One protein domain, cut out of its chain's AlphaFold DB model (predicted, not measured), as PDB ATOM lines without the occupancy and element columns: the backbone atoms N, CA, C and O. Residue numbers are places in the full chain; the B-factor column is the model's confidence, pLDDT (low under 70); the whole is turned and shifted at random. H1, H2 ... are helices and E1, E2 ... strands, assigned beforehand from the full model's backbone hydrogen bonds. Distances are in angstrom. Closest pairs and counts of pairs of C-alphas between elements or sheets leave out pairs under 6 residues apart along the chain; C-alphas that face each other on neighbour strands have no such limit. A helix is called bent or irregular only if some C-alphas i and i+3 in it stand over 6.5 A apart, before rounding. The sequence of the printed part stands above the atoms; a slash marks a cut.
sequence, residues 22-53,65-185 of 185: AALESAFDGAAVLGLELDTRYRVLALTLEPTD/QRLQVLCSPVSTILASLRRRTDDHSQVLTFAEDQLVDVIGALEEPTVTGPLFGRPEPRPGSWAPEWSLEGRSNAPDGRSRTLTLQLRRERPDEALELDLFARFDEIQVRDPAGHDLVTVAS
ATOM      1  N   ALA A  22     137.262  99.565 147.636       85.75
ATOM      2  CA  ALA A  22     136.057 100.352 147.902       85.75
ATOM      3  C   ALA A  22     136.398 101.816 148.223       85.75
ATOM      4  O   ALA A  22     135.701 102.726 147.770       85.75
ATOM      5  N   ALA A  23     137.495 102.055 148.943       88.00
ATOM      6  CA  ALA A  23     138.024 103.396 149.158       88.00
ATOM      7  C   ALA A  23     138.471 104.040 147.835       88.00
ATOM      8  O   ALA A  23     138.147 105.201 147.583       88.00
ATOM      9  N   LEU A  24     139.141 103.280 146.959       90.81
ATOM     10  CA  LEU A  24     139.515 103.742 145.617       90.81
ATOM     11  C   LEU A  24     138.287 104.065 144.753       90.81
ATOM     12  O   LEU A  24     138.254 105.114 144.118       90.81
ATOM     13  N   GLU A  25     137.263 103.209 144.764       90.69
ATOM     14  CA  GLU A  25     135.986 103.449 144.074       90.69
ATOM     15  C   GLU A  25     135.357 104.780 144.516       90.69
ATOM     16  O   GLU A  25     135.025 105.622 143.687       90.69
ATOM     17  N   SER A  26     135.258 105.000 145.830       90.25
ATOM     18  CA  SER A  26     134.700 106.229 146.409       90.25
ATOM     19  C   SER A  26     135.511 107.481 146.050       90.25
ATOM     20  O   SER A  26     134.933 108.553 145.839       90.25
ATOM     21  N   ALA A  27     136.840 107.352 145.982       91.06
ATOM     22  CA  ALA A  27     137.741 108.457 145.675       91.06
ATOM     23  C   ALA A  27     137.747 108.854 144.197       91.06
ATOM     24  O   ALA A  27     137.941 110.026 143.876       91.06
ATOM     25  N   PHE A  28     137.557 107.882 143.305       92.81
ATOM     26  CA  PHE A  28     137.571 108.100 141.861       92.81
ATOM     27  C   PHE A  28     136.192 108.425 141.285       92.81
ATOM     28  O   PHE A  28     136.117 108.927 140.168       92.81
ATOM     29  N   ASP A  29     135.109 108.184 142.024       91.06
ATOM     30  CA  ASP A  29     133.763 108.621 141.650       91.06
ATOM     31  C   ASP A  29     133.714 110.142 141.402       91.06
ATOM     32  O   ASP A  29     133.994 110.946 142.296       91.06
ATOM     33  N   GLY A  30     133.383 110.536 140.168       90.06
ATOM     34  CA  GLY A  30     133.361 111.935 139.733       90.06
ATOM     35  C   GLY A  30     134.732 112.553 139.430       90.06
ATOM     36  O   GLY A  30     134.787 113.734 139.094       90.06
ATOM     37  N   ALA A  31     135.833 111.799 139.518       93.31
ATOM     38  CA  ALA A  31     137.161 112.296 139.154       93.31
ATOM     39  C   ALA A  31     137.235 112.647 137.660       93.31
ATOM     40  O   ALA A  31     136.716 111.905 136.821       93.31
ATOM     41  N   ALA A  32     137.910 113.742 137.314       93.50
ATOM     42  CA  ALA A  32     138.175 114.082 135.922       93.50
ATOM     43  C   ALA A  32     139.261 113.158 135.359       93.50
ATOM     44  O   ALA A  32     140.292 112.926 135.993       93.50
ATOM     45  N   VAL A  33     139.039 112.621 134.161       93.69
ATOM     46  CA  VAL A  33     140.026 111.818 133.441       93.69
ATOM     47  C   VAL A  33     140.850 112.736 132.552       93.69
ATOM     48  O   VAL A  33     140.351 113.290 131.573       93.69
ATOM     49  N   LEU A  34     142.130 112.872 132.885       91.88
ATOM     50  CA  LEU A  34     143.065 113.751 132.182       91.88
ATOM     51  C   LEU A  34     143.847 113.026 131.085       91.88
ATOM     52  O   LEU A  34     144.348 113.658 130.157       91.88
ATOM     53  N   GLY A  35     143.980 111.705 131.192       92.06
ATOM     54  CA  GLY A  35     144.721 110.909 130.221       92.06
ATOM     55  C   GLY A  35     144.523 109.418 130.427       92.06
ATOM     56  O   GLY A  35     144.282 108.960 131.547       92.06
ATOM     57  N   LEU A  36     144.636 108.669 129.336       92.31
ATOM     58  CA  LEU A  36     144.580 107.217 129.329       92.31
ATOM     59  C   LEU A  36     145.603 106.686 128.330       92.31
ATOM     60  O   LEU A  36     145.568 107.042 127.154       92.31
ATOM     61  N   GLU A  37     146.488 105.821 128.801       92.25
ATOM     62  CA  GLU A  37     147.574 105.251 128.016       92.25
ATOM     63  C   GLU A  37     147.607 103.738 128.211       92.25
ATOM     64  O   GLU A  37     147.418 103.232 129.319       92.25
ATOM     65  N   LEU A  38     147.867 103.010 127.131       89.00
ATOM     66  CA  LEU A  38     148.143 101.585 127.183       89.00
ATOM     67  C   LEU A  38     149.574 101.348 126.715       89.00
ATOM     68  O   LEU A  38     149.974 101.799 125.647       89.00
ATOM     69  N   ASP A  39     150.333 100.615 127.519       89.19
ATOM     70  CA  ASP A  39     151.609 100.055 127.102       89.19
ATOM     71  C   ASP A  39     151.431  98.550 126.895       89.19
ATOM     72  O   ASP A  39     151.427  97.760 127.846       89.19
ATOM     73  N   THR A  40     151.276  98.124 125.641       82.50
ATOM     74  CA  THR A  40     151.141  96.701 125.287       82.50
ATOM     75  C   THR A  40     152.388  95.870 125.532       82.50
ATOM     76  O   THR A  40     152.278  94.656 125.740       82.50
ATOM     77  N   ARG A  41     153.576  96.485 125.534       85.00
ATOM     78  CA  ARG A  41     154.838  95.776 125.771       85.00
ATOM     79  C   ARG A  41     154.916  95.291 127.213       85.00
ATOM     80  O   ARG A  41     155.357  94.164 127.441       85.00
ATOM     81  N   TYR A  42     154.487  96.121 128.160       85.31
ATOM     82  CA  TYR A  42     154.476  95.794 129.588       85.31
ATOM     83  C   TYR A  42     153.093  95.393 130.115       85.31
ATOM     84  O   TYR A  42     152.987  94.955 131.258       85.31
ATOM     85  N   ARG A  43     152.051  95.470 129.275       87.62
ATOM     86  CA  ARG A  43     150.646  95.205 129.620       87.62
ATOM     87  C   ARG A  43     150.174  96.074 130.783       87.62
ATOM     88  O   ARG A  43     149.643  95.562 131.764       87.62
ATOM     89  N   VAL A  44     150.386  97.378 130.673       91.25
ATOM     90  CA  VAL A  44     149.994  98.350 131.699       91.25
ATOM     91  C   VAL A  44     148.965  99.295 131.111       91.25
ATOM     92  O   VAL A  44     149.245  99.945 130.110       91.25
ATOM     93  N   LEU A  45     147.793  99.380 131.741       92.62
ATOM     94  CA  LEU A  45     146.842 100.462 131.496       92.62
ATOM     95  C   LEU A  45     147.090 101.546 132.543       92.62
ATOM     96  O   LEU A  45     146.950 101.284 133.738       92.62
ATOM     97  N   ALA A  46     147.466 102.736 132.093       95.06
ATOM     98  CA  ALA A  46     147.697 103.900 132.931       95.06
ATOM     99  C   ALA A  46     146.573 104.919 132.730       95.06
ATOM    100  O   ALA A  46     146.265 105.317 131.610       95.06
ATOM    101  N   LEU A  47     145.969 105.353 133.829       95.12
ATOM    102  CA  LEU A  47     144.899 106.339 133.871       95.12
ATOM    103  C   LEU A  47     145.364 107.512 134.735       95.12
ATOM    104  O   LEU A  47     145.771 107.316 135.878       95.12
ATOM    105  N   THR A  48     145.298 108.725 134.200       95.12
ATOM    106  CA  THR A  48     145.572 109.945 134.967       95.12
ATOM    107  C   THR A  48     144.253 110.572 135.380       95.12
ATOM    108  O   THR A  48     143.437 110.919 134.524       95.12
ATOM    109  N   LEU A  49     144.053 110.712 136.687       94.62
ATOM    110  CA  LEU A  49     142.840 111.247 137.291       94.62
ATOM    111  C   LEU A  49     143.126 112.521 138.070       94.62
ATOM    112  O   LEU A  49     144.169 112.650 138.705       94.62
ATOM    113  N   GLU A  50     142.148 113.410 138.103       94.06
ATOM    114  CA  GLU A  50     142.045 114.476 139.090       94.06
ATOM    115  C   GLU A  50     140.809 114.204 139.960       94.06
ATOM    116  O   GLU A  50     139.677 114.359 139.493       94.06
ATOM    117  N   PRO A  51     140.995 113.710 141.199       92.38
ATOM    118  CA  PRO A  51     139.893 113.470 142.123       92.38
ATOM    119  C   PRO A  51     139.124 114.753 142.438       92.38
ATOM    120  O   PRO A  51     139.694 115.840 142.472       92.38
ATOM    121  N   THR A  52     137.836 114.621 142.755       90.75
ATOM    122  CA  THR A  52     137.089 115.739 143.349       90.75
ATOM    123  C   THR A  52     137.656 116.070 144.734       90.75
ATOM    124  O   THR A  52     138.001 115.165 145.500       90.75
ATOM    125  N   ASP A  53     137.696 117.357 145.082       85.88
ATOM    126  CA  ASP A  53     138.178 117.830 146.382       85.88
ATOM    127  C   ASP A  53     137.586 117.026 147.555       85.88
ATOM    128  O   ASP A  53     136.374 116.832 147.676       85.88
ATOM    129  N   GLN A  65     147.081 117.315 143.214       89.19
ATOM    130  CA  GLN A  65     146.206 116.216 143.631       89.19
ATOM    131  C   GLN A  65     145.986 115.179 142.526       89.19
ATOM    132  O   GLN A  65     145.260 114.208 142.746       89.19
ATOM    133  N   ARG A  66     146.599 115.360 141.347       94.06
ATOM    134  CA  ARG A  66     146.485 114.393 140.256       94.06
ATOM    135  C   ARG A  66     147.064 113.050 140.676       94.06
ATOM    136  O   ARG A  66     148.068 112.974 141.381       94.06
ATOM    137  N   LEU A  67     146.427 111.986 140.219       94.75
ATOM    138  CA  LEU A  67     146.780 110.613 140.534       94.75
ATOM    139  C   LEU A  67     147.032 109.837 139.254       94.75
ATOM    140  O   LEU A  67     146.272 109.946 138.294       94.75
ATOM    141  N   GLN A  68     148.071 109.010 139.266       95.94
ATOM    142  CA  GLN A  68     148.288 108.010 138.233       95.94
ATOM    143  C   GLN A  68     147.843 106.647 138.760       95.94
ATOM    144  O   GLN A  68     148.415 106.121 139.710       95.94
ATOM    145  N   VAL A  69     146.824 106.075 138.132       95.50
ATOM    146  CA  VAL A  69     146.320 104.731 138.409       95.50
ATOM    147  C   VAL A  69     146.903 103.776 137.376       95.50
ATOM    148  O   VAL A  69     146.726 103.972 136.177       95.50
ATOM    149  N   LEU A  70     147.597 102.742 137.834       95.56
ATOM    150  CA  LEU A  70     148.243 101.739 136.998       95.56
ATOM    151  C   LEU A  70     147.583 100.386 137.236       95.56
ATOM    152  O   LEU A  70     147.657  99.843 138.336       95.56
ATOM    153  N   CYS A  71     146.970  99.821 136.202       93.19
ATOM    154  CA  CYS A  71     146.443  98.462 136.213       93.19
ATOM    155  C   CYS A  71     147.428  97.544 135.490       93.19
ATOM    156  O   CYS A  71     147.739  97.771 134.318       93.19
ATOM    157  N   SER A  72     147.932  96.512 136.170       91.00
ATOM    158  CA  SER A  72     148.947  95.624 135.598       91.00
ATOM    159  C   SER A  72     148.996  94.237 136.258       91.00
ATOM    160  O   SER A  72     148.550  94.084 137.387       91.00
ATOM    161  N   PRO A  73     149.538  93.219 135.569       87.94
ATOM    162  CA  PRO A  73     149.455  93.085 134.121       87.94
ATOM    163  C   PRO A  73     147.988  93.073 133.664       87.94
ATOM    164  O   PRO A  73     147.131  92.452 134.289       87.94
ATOM    165  N   VAL A  74     147.701  93.728 132.542       85.94
ATOM    166  CA  VAL A  74     146.395  93.683 131.877       85.94
ATOM    167  C   VAL A  74     146.299  92.410 131.044       85.94
ATOM    168  O   VAL A  74     147.154  92.128 130.200       85.94
ATOM    169  N   SER A  75     145.248  91.627 131.271       83.19
ATOM    170  CA  SER A  75     144.956  90.430 130.485       83.19
ATOM    171  C   SER A  75     143.892  90.660 129.431       83.19
ATOM    172  O   SER A  75     143.873  89.972 128.430       83.19
ATOM    173  N   THR A  76     142.964  91.576 129.641       83.81
ATOM    174  CA  THR A  76     141.904  91.837 128.667       83.81
ATOM    175  C   THR A  76     141.682  93.321 128.636       83.81
ATOM    176  O   THR A  76     141.594  93.915 129.705       83.81
ATOM    177  N   ILE A  77     141.569  93.900 127.450       85.12
ATOM    178  CA  ILE A  77     141.034  95.247 127.290       85.12
ATOM    179  C   ILE A  77     139.992  95.224 126.183       85.12
ATOM    180  O   ILE A  77     140.233  94.650 125.124       85.12
ATOM    181  N   LEU A  78     138.833  95.814 126.441       84.94
ATOM    182  CA  LEU A  78     137.780  96.023 125.461       84.94
ATOM    183  C   LEU A  78     137.475  97.510 125.434       84.94
ATOM    184  O   LEU A  78     137.314  98.103 126.499       84.94
ATOM    185  N   ALA A  79     137.371  98.106 124.252       86.38
ATOM    186  CA  ALA A  79     137.003  99.508 124.131       86.38
ATOM    187  C   ALA A  79     136.004  99.737 122.992       86.38
ATOM    188  O   ALA A  79     136.034  99.051 121.968       86.38
ATOM    189  N   SER A  80     135.095 100.691 123.187       87.56
ATOM    190  CA  SER A  80     134.085 101.084 122.207       87.56
ATOM    191  C   SER A  80     133.856 102.585 122.281       87.56
ATOM    192  O   SER A  80     133.420 103.098 123.310       87.56
ATOM    193  N   LEU A  81     134.135 103.271 121.175       89.69
ATOM    194  CA  LEU A  81     133.836 104.683 121.003       89.69
ATOM    195  C   LEU A  81     132.553 104.817 120.185       89.69
ATOM    196  O   LEU A  81     132.417 104.229 119.110       89.69
ATOM    197  N   ARG A  82     131.592 105.584 120.690       89.69
ATOM    198  CA  ARG A  82     130.311 105.819 120.030       89.69
ATOM    199  C   ARG A  82     130.023 107.299 119.943       89.69
ATOM    200  O   ARG A  82     130.160 108.032 120.914       89.69
ATOM    201  N   ARG A  83     129.546 107.710 118.780       90.12
ATOM    202  CA  ARG A  83     128.994 109.029 118.521       90.12
ATOM    203  C   ARG A  83     127.487 108.903 118.389       90.12
ATOM    204  O   ARG A  83     127.001 108.157 117.544       90.12
ATOM    205  N   ARG A  84     126.741 109.614 119.220       89.12
ATOM    206  CA  ARG A  84     125.280 109.664 119.178       89.12
ATOM    207  C   ARG A  84     124.860 111.050 118.739       89.12
ATOM    208  O   ARG A  84     125.388 112.034 119.233       89.12
ATOM    209  N   THR A  85     123.915 111.111 117.826       89.56
ATOM    210  CA  THR A  85     123.188 112.327 117.451       89.56
ATOM    211  C   THR A  85     121.703 112.067 117.690       89.56
ATOM    212  O   THR A  85     121.333 110.939 118.035       89.56
ATOM    213  N   ASP A  86     120.851 113.069 117.488       85.88
ATOM    214  CA  ASP A  86     119.404 112.948 117.717       85.88
ATOM    215  C   ASP A  86     118.762 111.758 116.982       85.88
ATOM    216  O   ASP A  86     117.875 111.093 117.520       85.88
ATOM    217  N   ASP A  87     119.261 111.433 115.785       83.56
ATOM    218  CA  ASP A  87     118.634 110.453 114.892       83.56
ATOM    219  C   ASP A  87     119.386 109.115 114.781       83.56
ATOM    220  O   ASP A  87     118.829 108.134 114.281       83.56
ATOM    221  N   HIS A  88     120.657 109.037 115.197       86.19
ATOM    222  CA  HIS A  88     121.456 107.816 115.033       86.19
ATOM    223  C   HIS A  88     122.622 107.680 116.021       86.19
ATOM    224  O   HIS A  88     123.142 108.650 116.565       86.19
ATOM    225  N   SER A  89     123.067 106.433 116.204       85.81
ATOM    226  CA  SER A  89     124.289 106.071 116.926       85.81
ATOM    227  C   SER A  89     125.278 105.437 115.953       85.81
ATOM    228  O   SER A  89     124.931 104.491 115.244       85.81
ATOM    229  N   GLN A  90     126.498 105.961 115.915       87.00
ATOM    230  CA  GLN A  90     127.604 105.484 115.101       87.00
ATOM    231  C   GLN A  90     128.723 104.978 116.012       87.00
ATOM    232  O   GLN A  90     129.124 105.658 116.950       87.00
ATOM    233  N   VAL A  91     129.250 103.796 115.717       85.56
ATOM    234  CA  VAL A  91     130.457 103.263 116.360       85.56
ATOM    235  C   VAL A  91     131.663 103.766 115.564       85.56
ATOM    236  O   VAL A  91     131.608 103.777 114.331       85.56
ATOM    237  N   LEU A  92     132.683 104.260 116.260       86.62
ATOM    238  CA  LEU A  92     133.866 104.877 115.667       86.62
ATOM    239  C   LEU A  92     135.112 104.028 115.909       86.62
ATOM    240  O   LEU A  92     135.420 103.698 117.057       86.62
ATOM    241  N   THR A  93     135.872 103.799 114.838       83.38
ATOM    242  CA  THR A  93     137.150 103.093 114.906       83.38
ATOM    243  C   THR A  93     138.241 104.011 115.429       83.38
ATOM    244  O   THR A  93     138.325 105.181 115.053       83.38
ATOM    245  N   PHE A  94     139.127 103.457 116.249       83.69
ATOM    246  CA  PHE A  94     140.369 104.103 116.654       83.69
ATOM    247  C   PHE A  94     141.428 103.039 116.980       83.69
ATOM    248  O   PHE A  94     141.103 101.887 117.277       83.69
ATOM    249  N   ALA A  95     142.697 103.409 116.867       83.75
ATOM    250  CA  ALA A  95     143.842 102.589 117.239       83.75
ATOM    251  C   ALA A  95     144.301 102.886 118.679       83.75
ATOM    252  O   ALA A  95     143.939 103.907 119.258       83.75
ATOM    253  N   GLU A  96     145.099 101.990 119.266       81.38
ATOM    254  CA  GLU A  96     145.602 102.108 120.650       81.38
ATOM    255  C   GLU A  96     146.289 103.444 120.929       81.38
ATOM    256  O   GLU A  96     146.041 104.085 121.946       81.38
ATOM    257  N   ASP A  97     147.139 103.864 119.995       83.19
ATOM    258  CA  ASP A  97     147.922 105.094 120.059       83.19
ATOM    259  C   ASP A  97     147.049 106.353 119.996       83.19
ATOM    260  O   ASP A  97     147.502 107.431 120.370       83.19
ATOM    261  N   GLN A  98     145.783 106.210 119.601       86.44
ATOM    262  CA  GLN A  98     144.795 107.284 119.573       86.44
ATOM    263  C   GLN A  98     143.998 107.397 120.882       86.44
ATOM    264  O   GLN A  98     143.158 108.287 120.987       86.44
ATOM    265  N   LEU A  99     144.219 106.539 121.891       85.62
ATOM    266  CA  LEU A  99     143.473 106.596 123.161       85.62
ATOM    267  C   LEU A  99     143.568 107.973 123.835       85.62
ATOM    268  O   LEU A  99     142.550 108.509 124.269       85.62
ATOM    269  N   VAL A 100     144.760 108.573 123.862       86.44
ATOM    270  CA  VAL A 100     144.971 109.919 124.421       86.44
ATOM    271  C   VAL A 100     144.166 110.969 123.648       86.44
ATOM    272  O   VAL A 100     143.518 111.819 124.260       86.44
ATOM    273  N   ASP A 101     144.133 110.874 122.316       88.81
ATOM    274  CA  ASP A 101     143.359 111.785 121.465       88.81
ATOM    275  C   ASP A 101     141.847 111.626 121.689       88.81
ATOM    276  O   ASP A 101     141.112 112.617 121.729       88.81
ATOM    277  N   VAL A 102     141.369 110.390 121.883       88.50
ATOM    278  CA  VAL A 102     139.961 110.099 122.195       88.50
ATOM    279  C   VAL A 102     139.560 110.718 123.535       88.50
ATOM    280  O   VAL A 102     138.507 111.353 123.613       88.50
ATOM    281  N   ILE A 103     140.396 110.590 124.571       90.12
ATOM    282  CA  ILE A 103     140.159 111.250 125.866       90.12
ATOM    283  C   ILE A 103     140.138 112.772 125.704       90.12
ATOM    284  O   ILE A 103     139.219 113.423 126.200       90.12
ATOM    285  N   GLY A 104     141.085 113.338 124.950       88.56
ATOM    286  CA  GLY A 104     141.108 114.772 124.657       88.56
ATOM    287  C   GLY A 104     139.832 115.268 123.964       88.56
ATOM    288  O   GLY A 104     139.322 116.339 124.291       88.56
ATOM    289  N   ALA A 105     139.258 114.475 123.054       89.31
ATOM    290  CA  ALA A 105     138.023 114.817 122.341       89.31
ATOM    291  C   ALA A 105     136.763 114.823 123.231       89.31
ATOM    292  O   ALA A 105     135.773 115.496 122.907       89.31
ATOM    293  N   LEU A 106     136.788 114.086 124.346       89.25
ATOM    294  CA  LEU A 106     135.694 114.030 125.314       89.25
ATOM    295  C   LEU A 106     135.605 115.285 126.202       89.25
ATOM    296  O   LEU A 106     134.569 115.461 126.828       89.25
ATOM    297  N   GLU A 107     136.610 116.171 126.185       85.75
ATOM    298  CA  GLU A 107     136.648 117.444 126.931       85.75
ATOM    299  C   GLU A 107     136.321 117.284 128.428       85.75
ATOM    300  O   GLU A 107     135.201 117.540 128.857       85.75
ATOM    301  N   GLU A 108     137.326 116.886 129.216       82.12
ATOM    302  CA  GLU A 108     137.225 116.697 130.677       82.12
ATOM    303  C   GLU A 108     136.175 115.646 131.101       82.12
ATOM    304  O   GLU A 108     135.333 115.911 131.964       82.12
ATOM    305  N   PRO A 109     136.189 114.424 130.526       90.88
ATOM    306  CA  PRO A 109     135.235 113.405 130.933       90.88
ATOM    307  C   PRO A 109     135.439 113.019 132.399       90.88
ATOM    308  O   PRO A 109     136.559 112.759 132.839       90.88
ATOM    309  N   THR A 110     134.346 112.902 133.143       91.25
ATOM    310  CA  THR A 110     134.379 112.422 134.525       91.25
ATOM    311  C   THR A 110     134.128 110.926 134.597       91.25
ATOM    312  O   THR A 110     133.301 110.368 133.867       91.25
ATOM    313  N   VAL A 111     134.790 110.276 135.540       88.88
ATOM    314  CA  VAL A 111     134.519 108.894 135.903       88.88
ATOM    315  C   VAL A 111     133.093 108.759 136.439       88.88
ATOM    316  O   VAL A 111     132.694 109.467 137.360       88.88
ATOM    317  N   THR A 112     132.343 107.807 135.881       84.69
ATOM    318  CA  THR A 112     131.022 107.411 136.385       84.69
ATOM    319  C   THR A 112     131.081 105.973 136.887       84.69
ATOM    320  O   THR A 112     131.392 105.059 136.119       84.69
ATOM    321  N   GLY A 113     130.795 105.774 138.175       76.12
ATOM    322  CA  GLY A 113     130.838 104.460 138.812       76.12
ATOM    323  C   GLY A 113     129.671 103.524 138.432       76.12
ATOM    324  O   GLY A 113     128.637 103.971 137.925       76.12
ATOM    325  N   PRO A 114     129.795 102.210 138.708       84.50
ATOM    326  CA  PRO A 114     130.949 101.593 139.355       84.50
ATOM    327  C   PRO A 114     132.112 101.307 138.385       84.50
ATOM    328  O   PRO A 114     131.888 100.813 137.274       84.50
ATOM    329  N   LEU A 115     133.340 101.580 138.834       88.50
ATOM    330  CA  LEU A 115     134.611 101.315 138.160       88.50
ATOM    331  C   LEU A 115     135.017  99.853 138.299       88.50
ATOM    332  O   LEU A 115     135.360  99.208 137.312       88.50
ATOM    333  N   PHE A 116     135.002  99.323 139.520       89.88
ATOM    334  CA  PHE A 116     135.557  98.010 139.812       89.88
ATOM    335  C   PHE A 116     134.488  96.916 139.873       89.88
ATOM    336  O   PHE A 116     133.308  97.146 140.135       89.88
ATOM    337  N   GLY A 117     134.905  95.673 139.624       86.06
ATOM    338  CA  GLY A 117     134.077  94.483 139.859       86.06
ATOM    339  C   GLY A 117     132.943  94.267 138.852       86.06
ATOM    340  O   GLY A 117     132.166  93.318 138.992       86.06
ATOM    341  N   ARG A 118     132.840  95.096 137.807       86.31
ATOM    342  CA  ARG A 118     131.880  94.870 136.721       86.31
ATOM    343  C   ARG A 118     132.270  93.636 135.904       86.31
ATOM    344  O   ARG A 118     133.459  93.424 135.653       86.31
ATOM    345  N   PRO A 119     131.294  92.817 135.478       84.31
ATOM    346  CA  PRO A 119     131.572  91.678 134.619       84.31
ATOM    347  C   PRO A 119     132.049  92.149 133.244       84.31
ATOM    348  O   PRO A 119     131.697  93.240 132.793       84.31
ATOM    349  N   GLU A 120     132.801  91.287 132.564       83.88
ATOM    350  CA  GLU A 120     133.169  91.516 131.168       83.88
ATOM    351  C   GLU A 120     131.908  91.694 130.301       83.88
ATOM    352  O   GLU A 120     130.965  90.897 130.417       83.88
ATOM    353  N   PRO A 121     131.872  92.724 129.438       80.00
ATOM    354  CA  PRO A 121     130.809  92.916 128.463       80.00
ATOM    355  C   PRO A 121     130.589  91.670 127.599       80.00
ATOM    356  O   PRO A 121     131.528  91.042 127.116       80.00
ATOM    357  N   ARG A 122     129.323  91.305 127.356       78.12
ATOM    358  CA  ARG A 122     129.013  90.182 126.458       78.12
ATOM    359  C   ARG A 122     129.418  90.529 125.019       78.12
ATOM    360  O   ARG A 122     129.232  91.683 124.619       78.12
ATOM    361  N   PRO A 123     129.857  89.555 124.205       71.25
ATOM    362  CA  PRO A 123     130.085  89.780 122.780       71.25
ATOM    363  C   PRO A 123     128.877  90.456 122.115       71.25
ATOM    364  O   PRO A 123     127.737  90.033 122.311       71.25
ATOM    365  N   GLY A 124     129.128  91.534 121.369       68.06
ATOM    366  CA  GLY A 124     128.096  92.320 120.685       68.06
ATOM    367  C   GLY A 124     127.347  93.342 121.551       68.06
ATOM    368  O   GLY A 124     126.552  94.099 121.004       68.06
ATOM    369  N   SER A 125     127.584  93.399 122.870       71.38
ATOM    370  CA  SER A 125     127.029  94.468 123.725       71.38
ATOM    371  C   SER A 125     127.737  95.802 123.504       71.38
ATOM    372  O   SER A 125     127.093  96.848 123.472       71.38
ATOM    373  N   TRP A 126     129.048  95.747 123.289       69.44
ATOM    374  CA  TRP A 126     129.866  96.836 122.783       69.44
ATOM    375  C   TRP A 126     130.255  96.437 121.363       69.44
ATOM    376  O   TRP A 126     130.759  95.333 121.146       69.44
ATOM    377  N   ALA A 127     129.912  97.261 120.372       54.88
ATOM    378  CA  ALA A 127     130.287  96.964 118.996       54.88
ATOM    379  C   ALA A 127     131.825  96.849 118.898       54.88
ATOM    380  O   ALA A 127     132.530  97.566 119.614       54.88
ATOM    381  N   PRO A 128     132.350  95.906 118.099       50.47
ATOM    382  CA  PRO A 128     133.681  95.360 118.316       50.47
ATOM    383  C   PRO A 128     134.736  96.217 117.631       50.47
ATOM    384  O   PRO A 128     134.951  96.032 116.440       50.47
ATOM    385  N   GLU A 129     135.414  97.119 118.342       54.19
ATOM    386  CA  GLU A 129     136.520  97.865 117.715       54.19
ATOM    387  C   GLU A 129     137.821  97.915 118.507       54.19
ATOM    388  O   GLU A 129     138.819  98.365 117.960       54.19
ATOM    389  N   TRP A 130     137.898  97.299 119.687       51.53
ATOM    390  CA  TRP A 130     139.195  96.967 120.276       51.53
ATOM    391  C   TRP A 130     139.076  95.801 121.265       51.53
ATOM    392  O   TRP A 130     138.258  95.863 122.179       51.53
ATOM    393  N   SER A 131     139.855  94.730 121.069       50.69
ATOM    394  CA  SER A 131     140.012  93.626 122.029       50.69
ATOM    395  C   SER A 131     141.475  93.183 122.069       50.69
ATOM    396  O   SER A 131     141.955  92.561 121.119       50.69
ATOM    397  N   LEU A 132     142.199  93.511 123.143       48.75
ATOM    398  CA  LEU A 132     143.484  92.871 123.435       48.75
ATOM    399  C   LEU A 132     143.192  91.655 124.311       48.75
ATOM    400  O   LEU A 132     142.956  91.787 125.511       48.75
ATOM    401  N   GLU A 133     143.193  90.470 123.710       50.03
ATOM    402  CA  GLU A 133     143.085  89.216 124.450       50.03
ATOM    403  C   GLU A 133     144.473  88.741 124.890       50.03
ATOM    404  O   GLU A 133     145.314  88.309 124.102       50.03
ATOM    405  N   GLY A 134     144.714  88.802 126.191       47.78
ATOM    406  CA  GLY A 134     145.828  88.199 126.905       47.78
ATOM    407  C   GLY A 134     145.322  87.198 127.948       47.78
ATOM    408  O   GLY A 134     144.184  87.231 128.411       47.78
ATOM    409  N   ARG A 135     146.177  86.253 128.337       46.75
ATOM    410  CA  ARG A 135     145.877  85.342 129.449       46.75
ATOM    411  C   ARG A 135     146.378  85.982 130.743       46.75
ATOM    412  O   ARG A 135     147.565  86.302 130.819       46.75
ATOM    413  N   SER A 136     145.471  86.208 131.701       47.44
ATOM    414  CA  SER A 136     145.829  86.537 133.090       47.44
ATOM    415  C   SER A 136     146.624  85.363 133.657       47.44
ATOM    416  O   SER A 136     146.365  84.207 133.306       47.44
ATOM    417  N   ASN A 137     147.615  85.665 134.493       51.34
ATOM    418  CA  ASN A 137     148.406  84.648 135.177       51.34
ATOM    419  C   ASN A 137     147.814  84.294 136.554       51.34
ATOM    420  O   ASN A 137     148.401  83.471 137.256       51.34
ATOM    421  N   ALA A 138     146.674  84.885 136.940       53.91
ATOM    422  CA  ALA A 138     146.025  84.631 138.219       53.91
ATOM    423  C   ALA A 138     145.543  83.163 138.306       53.91
ATOM    424  O   ALA A 138     144.696  82.738 137.513       53.91
ATOM    425  N   PRO A 139     146.064  82.363 139.255       45.69
ATOM    426  CA  PRO A 139     145.789  80.927 139.343       45.69
ATOM    427  C   PRO A 139     144.387  80.586 139.878       45.69
ATOM    428  O   PRO A 139     143.986  79.424 139.834       45.69
ATOM    429  N   ASP A 140     143.644  81.566 140.390       52.25
ATOM    430  CA  ASP A 140     142.410  81.383 141.163       52.25
ATOM    431  C   ASP A 140     141.161  82.031 140.535       52.25
ATOM    432  O   ASP A 140     140.071  81.960 141.105       52.25
ATOM    433  N   GLY A 141     141.297  82.656 139.361       48.00
ATOM    434  CA  GLY A 141     140.189  83.329 138.683       48.00
ATOM    435  C   GLY A 141     139.733  84.637 139.347       48.00
ATOM    436  O   GLY A 141     138.662  85.133 138.994       48.00
ATOM    437  N   ARG A 142     140.513  85.219 140.271       53.09
ATOM    438  CA  ARG A 142     140.223  86.519 140.909       53.09
ATOM    439  C   ARG A 142     140.839  87.706 140.164       53.09
ATOM    440  O   ARG A 142     141.337  88.642 140.778       53.09
ATOM    441  N   SER A 143     140.781  87.698 138.832       66.81
ATOM    442  CA  SER A 143     141.163  88.875 138.045       66.81
ATOM    443  C   SER A 143     140.245  90.045 138.408       66.81
ATOM    444  O   SER A 143     139.018  89.917 138.314       66.81
ATOM    445  N   ARG A 144     140.824  91.179 138.797       85.56
ATOM    446  CA  ARG A 144     140.085  92.419 139.039       85.56
ATOM    447  C   ARG A 144     139.625  92.990 137.706       85.56
ATOM    448  O   ARG A 144     140.215  92.711 136.660       85.56
ATOM    449  N   THR A 145     138.570  93.791 137.743       90.19
ATOM    450  CA  THR A 145     138.070  94.486 136.558       90.19
ATOM    451  C   THR A 145     138.016  95.978 136.803       90.19
ATOM    452  O   THR A 145     137.728  96.398 137.919       90.19
ATOM    453  N   LEU A 146     138.305  96.750 135.761       92.19
ATOM    454  CA  LEU A 146     138.120  98.194 135.692       92.19
ATOM    455  C   LEU A 146     137.205  98.467 134.502       92.19
ATOM    456  O   LEU A 146     137.475  97.986 133.406       92.19
ATOM    457  N   THR A 147     136.164  99.260 134.700       91.88
ATOM    458  CA  THR A 147     135.287  99.740 133.639       91.88
ATOM    459  C   THR A 147     135.206 101.255 133.706       91.88
ATOM    460  O   THR A 147     134.710 101.808 134.681       91.88
ATOM    461  N   LEU A 148     135.652 101.924 132.649       91.50
ATOM    462  CA  LEU A 148     135.495 103.359 132.465       91.50
ATOM    463  C   LEU A 148     134.356 103.599 131.481       91.50
ATOM    464  O   LEU A 148     134.362 103.062 130.376       91.50
ATOM    465  N   GLN A 149     133.383 104.404 131.887       90.50
ATOM    466  CA  GLN A 149     132.348 104.915 130.997       90.50
ATOM    467  C   GLN A 149     132.472 106.427 130.994       90.50
ATOM    468  O   GLN A 149     132.145 107.088 131.979       90.50
ATOM    469  N   LEU A 150     133.010 106.952 129.905       90.44
ATOM    470  CA  LEU A 150     133.313 108.360 129.743       90.44
ATOM    471  C   LEU A 150     132.378 108.929 128.695       90.44
ATOM    472  O   LEU A 150     132.213 108.358 127.616       90.44
ATOM    473  N   ARG A 151     131.743 110.048 129.019       89.44
ATOM    474  CA  ARG A 151     130.751 110.649 128.143       89.44
ATOM    475  C   ARG A 151     130.922 112.145 128.100       89.44
ATOM    476  O   ARG A 151     131.131 112.798 129.113       89.44
ATOM    477  N   ARG A 152     130.725 112.659 126.899       88.56
ATOM    478  CA  ARG A 152     130.586 114.065 126.605       88.56
ATOM    479  C   ARG A 152     129.213 114.305 126.001       88.56
ATOM    480  O   ARG A 152     128.853 113.638 125.033       88.56
ATOM    481  N   GLU A 153     128.483 115.281 126.522       86.62
ATOM    482  CA  GLU A 153     127.208 115.725 125.961       86.62
ATOM    483  C   GLU A 153     127.345 117.136 125.366       86.62
ATOM    484  O   GLU A 153     127.802 118.069 126.022       86.62
ATOM    485  N   ARG A 154     126.951 117.294 124.103       87.50
ATOM    486  CA  ARG A 154     126.658 118.569 123.438       87.50
ATOM    487  C   ARG A 154     125.166 118.589 123.068       87.50
ATOM    488  O   ARG A 154     124.556 117.522 123.011       87.50
ATOM    489  N   PRO A 155     124.580 119.767 122.780       86.75
ATOM    490  CA  PRO A 155     123.156 119.876 122.454       86.75
ATOM    491  C   PRO A 155     122.672 118.961 121.316       86.75
ATOM    492  O   PRO A 155     121.544 118.493 121.386       86.75
ATOM    493  N   ASP A 156     123.537 118.654 120.342       89.94
ATOM    494  CA  ASP A 156     123.166 117.927 119.113       89.94
ATOM    495  C   ASP A 156     123.932 116.593 118.963       89.94
ATOM    496  O   ASP A 156     123.794 115.863 117.976       89.94
ATOM    497  N   GLU A 157     124.831 116.300 119.907       90.50
ATOM    498  CA  GLU A 157     125.806 115.223 119.777       90.50
ATOM    499  C   GLU A 157     126.324 114.764 121.143       90.50
ATOM    500  O   GLU A 157     126.705 115.577 121.977       90.50
ATOM    501  N   ALA A 158     126.445 113.458 121.351       91.56
ATOM    502  CA  ALA A 158     127.196 112.890 122.459       91.56
ATOM    503  C   ALA A 158     128.318 111.985 121.948       91.56
ATOM    504  O   ALA A 158     128.132 111.217 121.004       91.56
ATOM    505  N   LEU A 159     129.469 112.046 122.609       91.38
ATOM    506  CA  LEU A 159     130.578 111.124 122.396       91.38
ATOM    507  C   LEU A 159     130.727 110.269 123.657       91.38
ATOM    508  O   LEU A 159     130.752 110.799 124.764       91.38
ATOM    509  N   GLU A 160     130.770 108.952 123.500       90.88
ATOM    510  CA  GLU A 160     130.814 107.974 124.588       90.88
ATOM    511  C   GLU A 160     131.982 107.012 124.361       90.88
ATOM    512  O   GLU A 160     132.026 106.343 123.330       90.88
ATOM    513  N   LEU A 161     132.887 106.896 125.328       90.50
ATOM    514  CA  LEU A 161     133.903 105.851 125.386       90.50
ATOM    515  C   LEU A 161     133.562 104.890 126.526       90.50
ATOM    516  O   LEU A 161     133.585 105.271 127.694       90.50
ATOM    517  N   ASP A 162     133.298 103.635 126.182       89.81
ATOM    518  CA  ASP A 162     133.318 102.534 127.138       89.81
ATOM    519  C   ASP A 162     134.661 101.813 127.042       89.81
ATOM    520  O   ASP A 162     135.085 101.432 125.950       89.81
ATOM    521  N   LEU A 163     135.301 101.576 128.181       90.69
ATOM    522  CA  LEU A 163     136.508 100.772 128.288       90.69
ATOM    523  C   LEU A 163     136.380  99.787 129.440       90.69
ATOM    524  O   LEU A 163     135.931 100.138 130.523       90.69
ATOM    525  N   PHE A 164     136.789  98.551 129.208       90.25
ATOM    526  CA  PHE A 164     136.837  97.483 130.191       90.25
ATOM    527  C   PHE A 164     138.241  96.905 130.198       90.25
ATOM    528  O   PHE A 164     138.788  96.632 129.134       90.25
ATOM    529  N   ALA A 165     138.798  96.662 131.378       90.12
ATOM    530  CA  ALA A 165     140.065  95.982 131.545       90.12
ATOM    531  C   ALA A 165     139.982  94.896 132.621       90.12
ATOM    532  O   ALA A 165     139.345  95.085 133.656       90.12
ATOM    533  N   ARG A 166     140.672  93.775 132.397       89.19
ATOM    534  CA  ARG A 166     141.015  92.786 133.429       89.19
ATOM    535  C   ARG A 166     142.484  92.894 133.782       89.19
ATOM    536  O   ARG A 166     143.311  92.957 132.874       89.19
ATOM    537  N   PHE A 167     142.795  92.860 135.070       89.06
ATOM    538  CA  PHE A 167     144.157  93.008 135.579       89.06
ATOM    539  C   PHE A 167     144.348  92.274 136.913       89.06
ATOM    540  O   PHE A 167     143.367  91.897 137.561       89.06
ATOM    541  N   ASP A 168     145.604  92.090 137.329       86.19
ATOM    542  CA  ASP A 168     145.929  91.370 138.570       86.19
ATOM    543  C   ASP A 168     146.254  92.329 139.745       86.19
ATOM    544  O   ASP A 168     145.927  92.035 140.895       86.19
ATOM    545  N   GLU A 169     146.836  93.500 139.480       89.25
ATOM    546  CA  GLU A 169     147.264  94.495 140.474       89.25
ATOM    547  C   GLU A 169     146.877  95.921 140.056       89.25
ATOM    548  O   GLU A 169     146.909  96.278 138.873       89.25
ATOM    549  N   ILE A 170     146.526  96.744 141.045       92.12
ATOM    550  CA  ILE A 170     146.363  98.192 140.889       92.12
ATOM    551  C   ILE A 170     147.363  98.932 141.773       92.12
ATOM    552  O   ILE A 170     147.485  98.639 142.962       92.12
ATOM    553  N   GLN A 171     148.042  99.913 141.189       94.00
ATOM    554  CA  GLN A 171     148.895 100.867 141.895       94.00
ATOM    555  C   GLN A 171     148.344 102.276 141.689       94.00
ATOM    556  O   GLN A 171     147.864 102.607 140.606       94.00
ATOM    557  N   VAL A 172     148.425 103.114 142.714       94.50
ATOM    558  CA  VAL A 172     148.085 104.536 142.644       94.50
ATOM    559  C   VAL A 172     149.311 105.329 143.052       94.50
ATOM    560  O   VAL A 172     149.854 105.111 144.135       94.50
ATOM    561  N   ARG A 173     149.732 106.249 142.191       94.62
ATOM    562  CA  ARG A 173     150.901 107.103 142.388       94.62
ATOM    563  C   ARG A 173     150.530 108.569 142.408       94.62
ATOM    564  O   ARG A 173     149.571 108.988 141.760       94.62
ATOM    565  N   ASP A 174     151.336 109.338 143.124       92.94
ATOM    566  CA  ASP A 174     151.334 110.791 143.011       92.94
ATOM    567  C   ASP A 174     152.058 111.259 141.722       92.94
ATOM    568  O   ASP A 174     152.706 110.458 141.038       92.94
ATOM    569  N   PRO A 175     152.009 112.560 141.385       91.12
ATOM    570  CA  PRO A 175     152.669 113.101 140.192       91.12
ATOM    571  C   PRO A 175     154.204 113.050 140.236       91.12
ATOM    572  O   PRO A 175     154.853 113.217 139.205       91.12
ATOM    573  N   ALA A 176     154.797 112.840 141.413       90.50
ATOM    574  CA  ALA A 176     156.233 112.640 141.577       90.50
ATOM    575  C   ALA A 176     156.640 111.162 141.406       90.50
ATOM    576  O   ALA A 176     157.833 110.854 141.395       90.50
ATOM    577  N   GLY A 177     155.670 110.259 141.228       89.75
ATOM    578  CA  GLY A 177     155.875 108.829 141.038       89.75
ATOM    579  C   GLY A 177     155.985 108.034 142.338       89.75
ATOM    580  O   GLY A 177     156.374 106.869 142.284       89.75
ATOM    581  N   HIS A 178     155.665 108.622 143.493       90.31
ATOM    582  CA  HIS A 178     155.626 107.877 144.749       90.31
ATOM    583  C   HIS A 178     154.357 107.030 144.819       90.31
ATOM    584  O   HIS A 178     153.258 107.526 144.558       90.31
ATOM    585  N   ASP A 179     154.509 105.769 145.218       90.81
ATOM    586  CA  ASP A 179     153.382 104.877 145.470       90.81
ATOM    587  C   ASP A 179     152.585 105.378 146.685       90.81
ATOM    588  O   ASP A 179     153.132 105.599 147.767       90.81
ATOM    589  N   LEU A 180     151.284 105.577 146.485       88.06
ATOM    590  CA  LEU A 180     150.320 105.935 147.527       88.06
ATOM    591  C   LEU A 180     149.517 104.714 147.969       88.06
ATOM    592  O   LEU A 180     149.198 104.568 149.143       88.06
ATOM    593  N   VAL A 181     149.165 103.857 147.010       88.06
ATOM    594  CA  VAL A 181     148.332 102.675 147.229       88.06
ATOM    595  C   VAL A 181     148.815 101.567 146.311       88.06
ATOM    596  O   VAL A 181     148.981 101.795 145.114       88.06
ATOM    597  N   THR A 182     148.950 100.359 146.847       87.19
ATOM    598  CA  THR A 182     149.150  99.152 146.046       87.19
ATOM    599  C   THR A 182     148.188  98.090 146.528       87.19
ATOM    600  O   THR A 182     148.199  97.716 147.699       87.19
ATOM    601  N   VAL A 183     147.361  97.584 145.618       83.06
ATOM    602  CA  VAL A 183     146.418  96.514 145.922       83.06
ATOM    603  C   VAL A 183     146.661  95.354 144.959       83.06
ATOM    604  O   VAL A 183     146.195  95.352 143.816       83.06
ATOM    605  N   ALA A 184     147.406  94.363 145.444       78.50
ATOM    606  CA  ALA A 184     147.684  93.110 144.750       78.50
ATOM    607  C   ALA A 184     146.622  92.041 145.069       78.50
ATOM    608  O   ALA A 184     145.856  92.168 146.031       78.50
ATOM    609  N   SER A 185     146.530  91.027 144.210       62.88
ATOM    610  CA  SER A 185     145.663  89.849 144.396       62.88
ATOM    611  C   SER A 185     146.277  88.818 145.337       62.88
ATOM    612  O   SER A 185     147.518  88.661 145.306       62.88
TER     613      SER A 185
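What this domain is: This is residues 22 to 53 and 65 to 185 of the 185 residues of an uncharacterized protein of Nitriliruptoraceae bacterium ZYF776 (UniProt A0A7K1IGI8). One twisted sheet is folded into a V, with its two long strands E3 and E7 bending sharply at residues 73 and 168; one arm holds E1, E2, the first part of E3, the last part of E7 and E8, and the other holds E6, the first part of E7, the rest of E3 and E4, with E5 beside E3. H2 packs on E1 at the opening of the V, H1 only grazes the sheet, and the long stretch of residues 106 to 129 wraps round the E6 edge from H2 to E5. The printed part has 153 residues, with two named helices and eight named strands in the order H1 E1 E2 E3 E4 H2 E5 E6 E7 E8. The sheet is branched, its neighbour pairs are antiparallel, and the class is mostly strand. The whole is compact, with a radius of gyration of the C-alphas of 15.2 A and spans of 45 by 36 by 26 A.

How they stand to each other: H1, residues 22 to 28, is on the sheet but only grazes it, with its residues 24 to 28. E1, residues 32 to 39, and E2, residues 44 to 50, form a hairpin at 166 degrees, with N 37 and O 46 at 2.9 A. The closest C-alphas of H1 and E2 are those of Phe 28 and Leu 49, 7.7 A apart. E3, residues 67 to 85, lies on the other side of E2 from E1, with N 47 and O 69 at 2.8 A. E3 bends by 120 degrees at residue 73. Beyond the bend it forms a hairpin with E4, residues 89 to 92, with N 83 and O 90 at 2.8 A. H2, residues 96 to 105, is on the sheet at a height of 6.3 A and only just lies over E1, with 3 of its 10 C-alphas falling on that strand. It runs along the strands, at 1 degree to E1 on the local plane. Their closest C-alphas are those of Leu 36 and Val 100, 5.6 A apart. E5, residues 130 to 133, is antiparallel to E3, with N 132 and O 77 at 3.0 A. E6, residues 144 to 154, E7, residues 157 to 173, and E8, residues 179 to 183, form a meander, each strand the antiparallel neighbour of the one before. N 148 and O 163 are 2.8 A apart across E6 and E7, and N 172 and O 181 are 2.8 A apart across E7 and E8. E7 bends by 114 degrees at residue 168. E3 and E7 pair antiparallel at 172 degrees, with N 80 and O 162 at 2.9 A. H1 has every O i to N i+4 pair within hydrogen-bond range, and H2 has 4 of 6.

Where its parts are: H1 begins at C-alpha 22, at (136.057, 100.352, 147.902). E1 is 21.3 A from first to last C-alpha and E2 19.4 A. E3 is 33.1 A long and ends at C-alpha 85, at (123.188, 112.327, 117.451). H2 is 14.9 A long and irregular, with C-alphas 97 and 100 at 7.1 A. E6 is 33.3 A long and E7 34.7 A. E8 ends at C-alpha 183, at (146.418, 96.514, 145.922). E4 and E5 have four residues each.

The domain as a whole: The C-alphas of Pro 139 and Pro 155 are the two farthest apart, at 48.1 A. Residues 54 to 64 are not printed, and C-alphas 53 and 65 are 8.6 A apart across this cut. The link from H2 to E5, with 24 residues, is long. The mean pLDDT of the printed part is 84.0; it is under 70 at residue 124, residues 126 to 143 and residue 185.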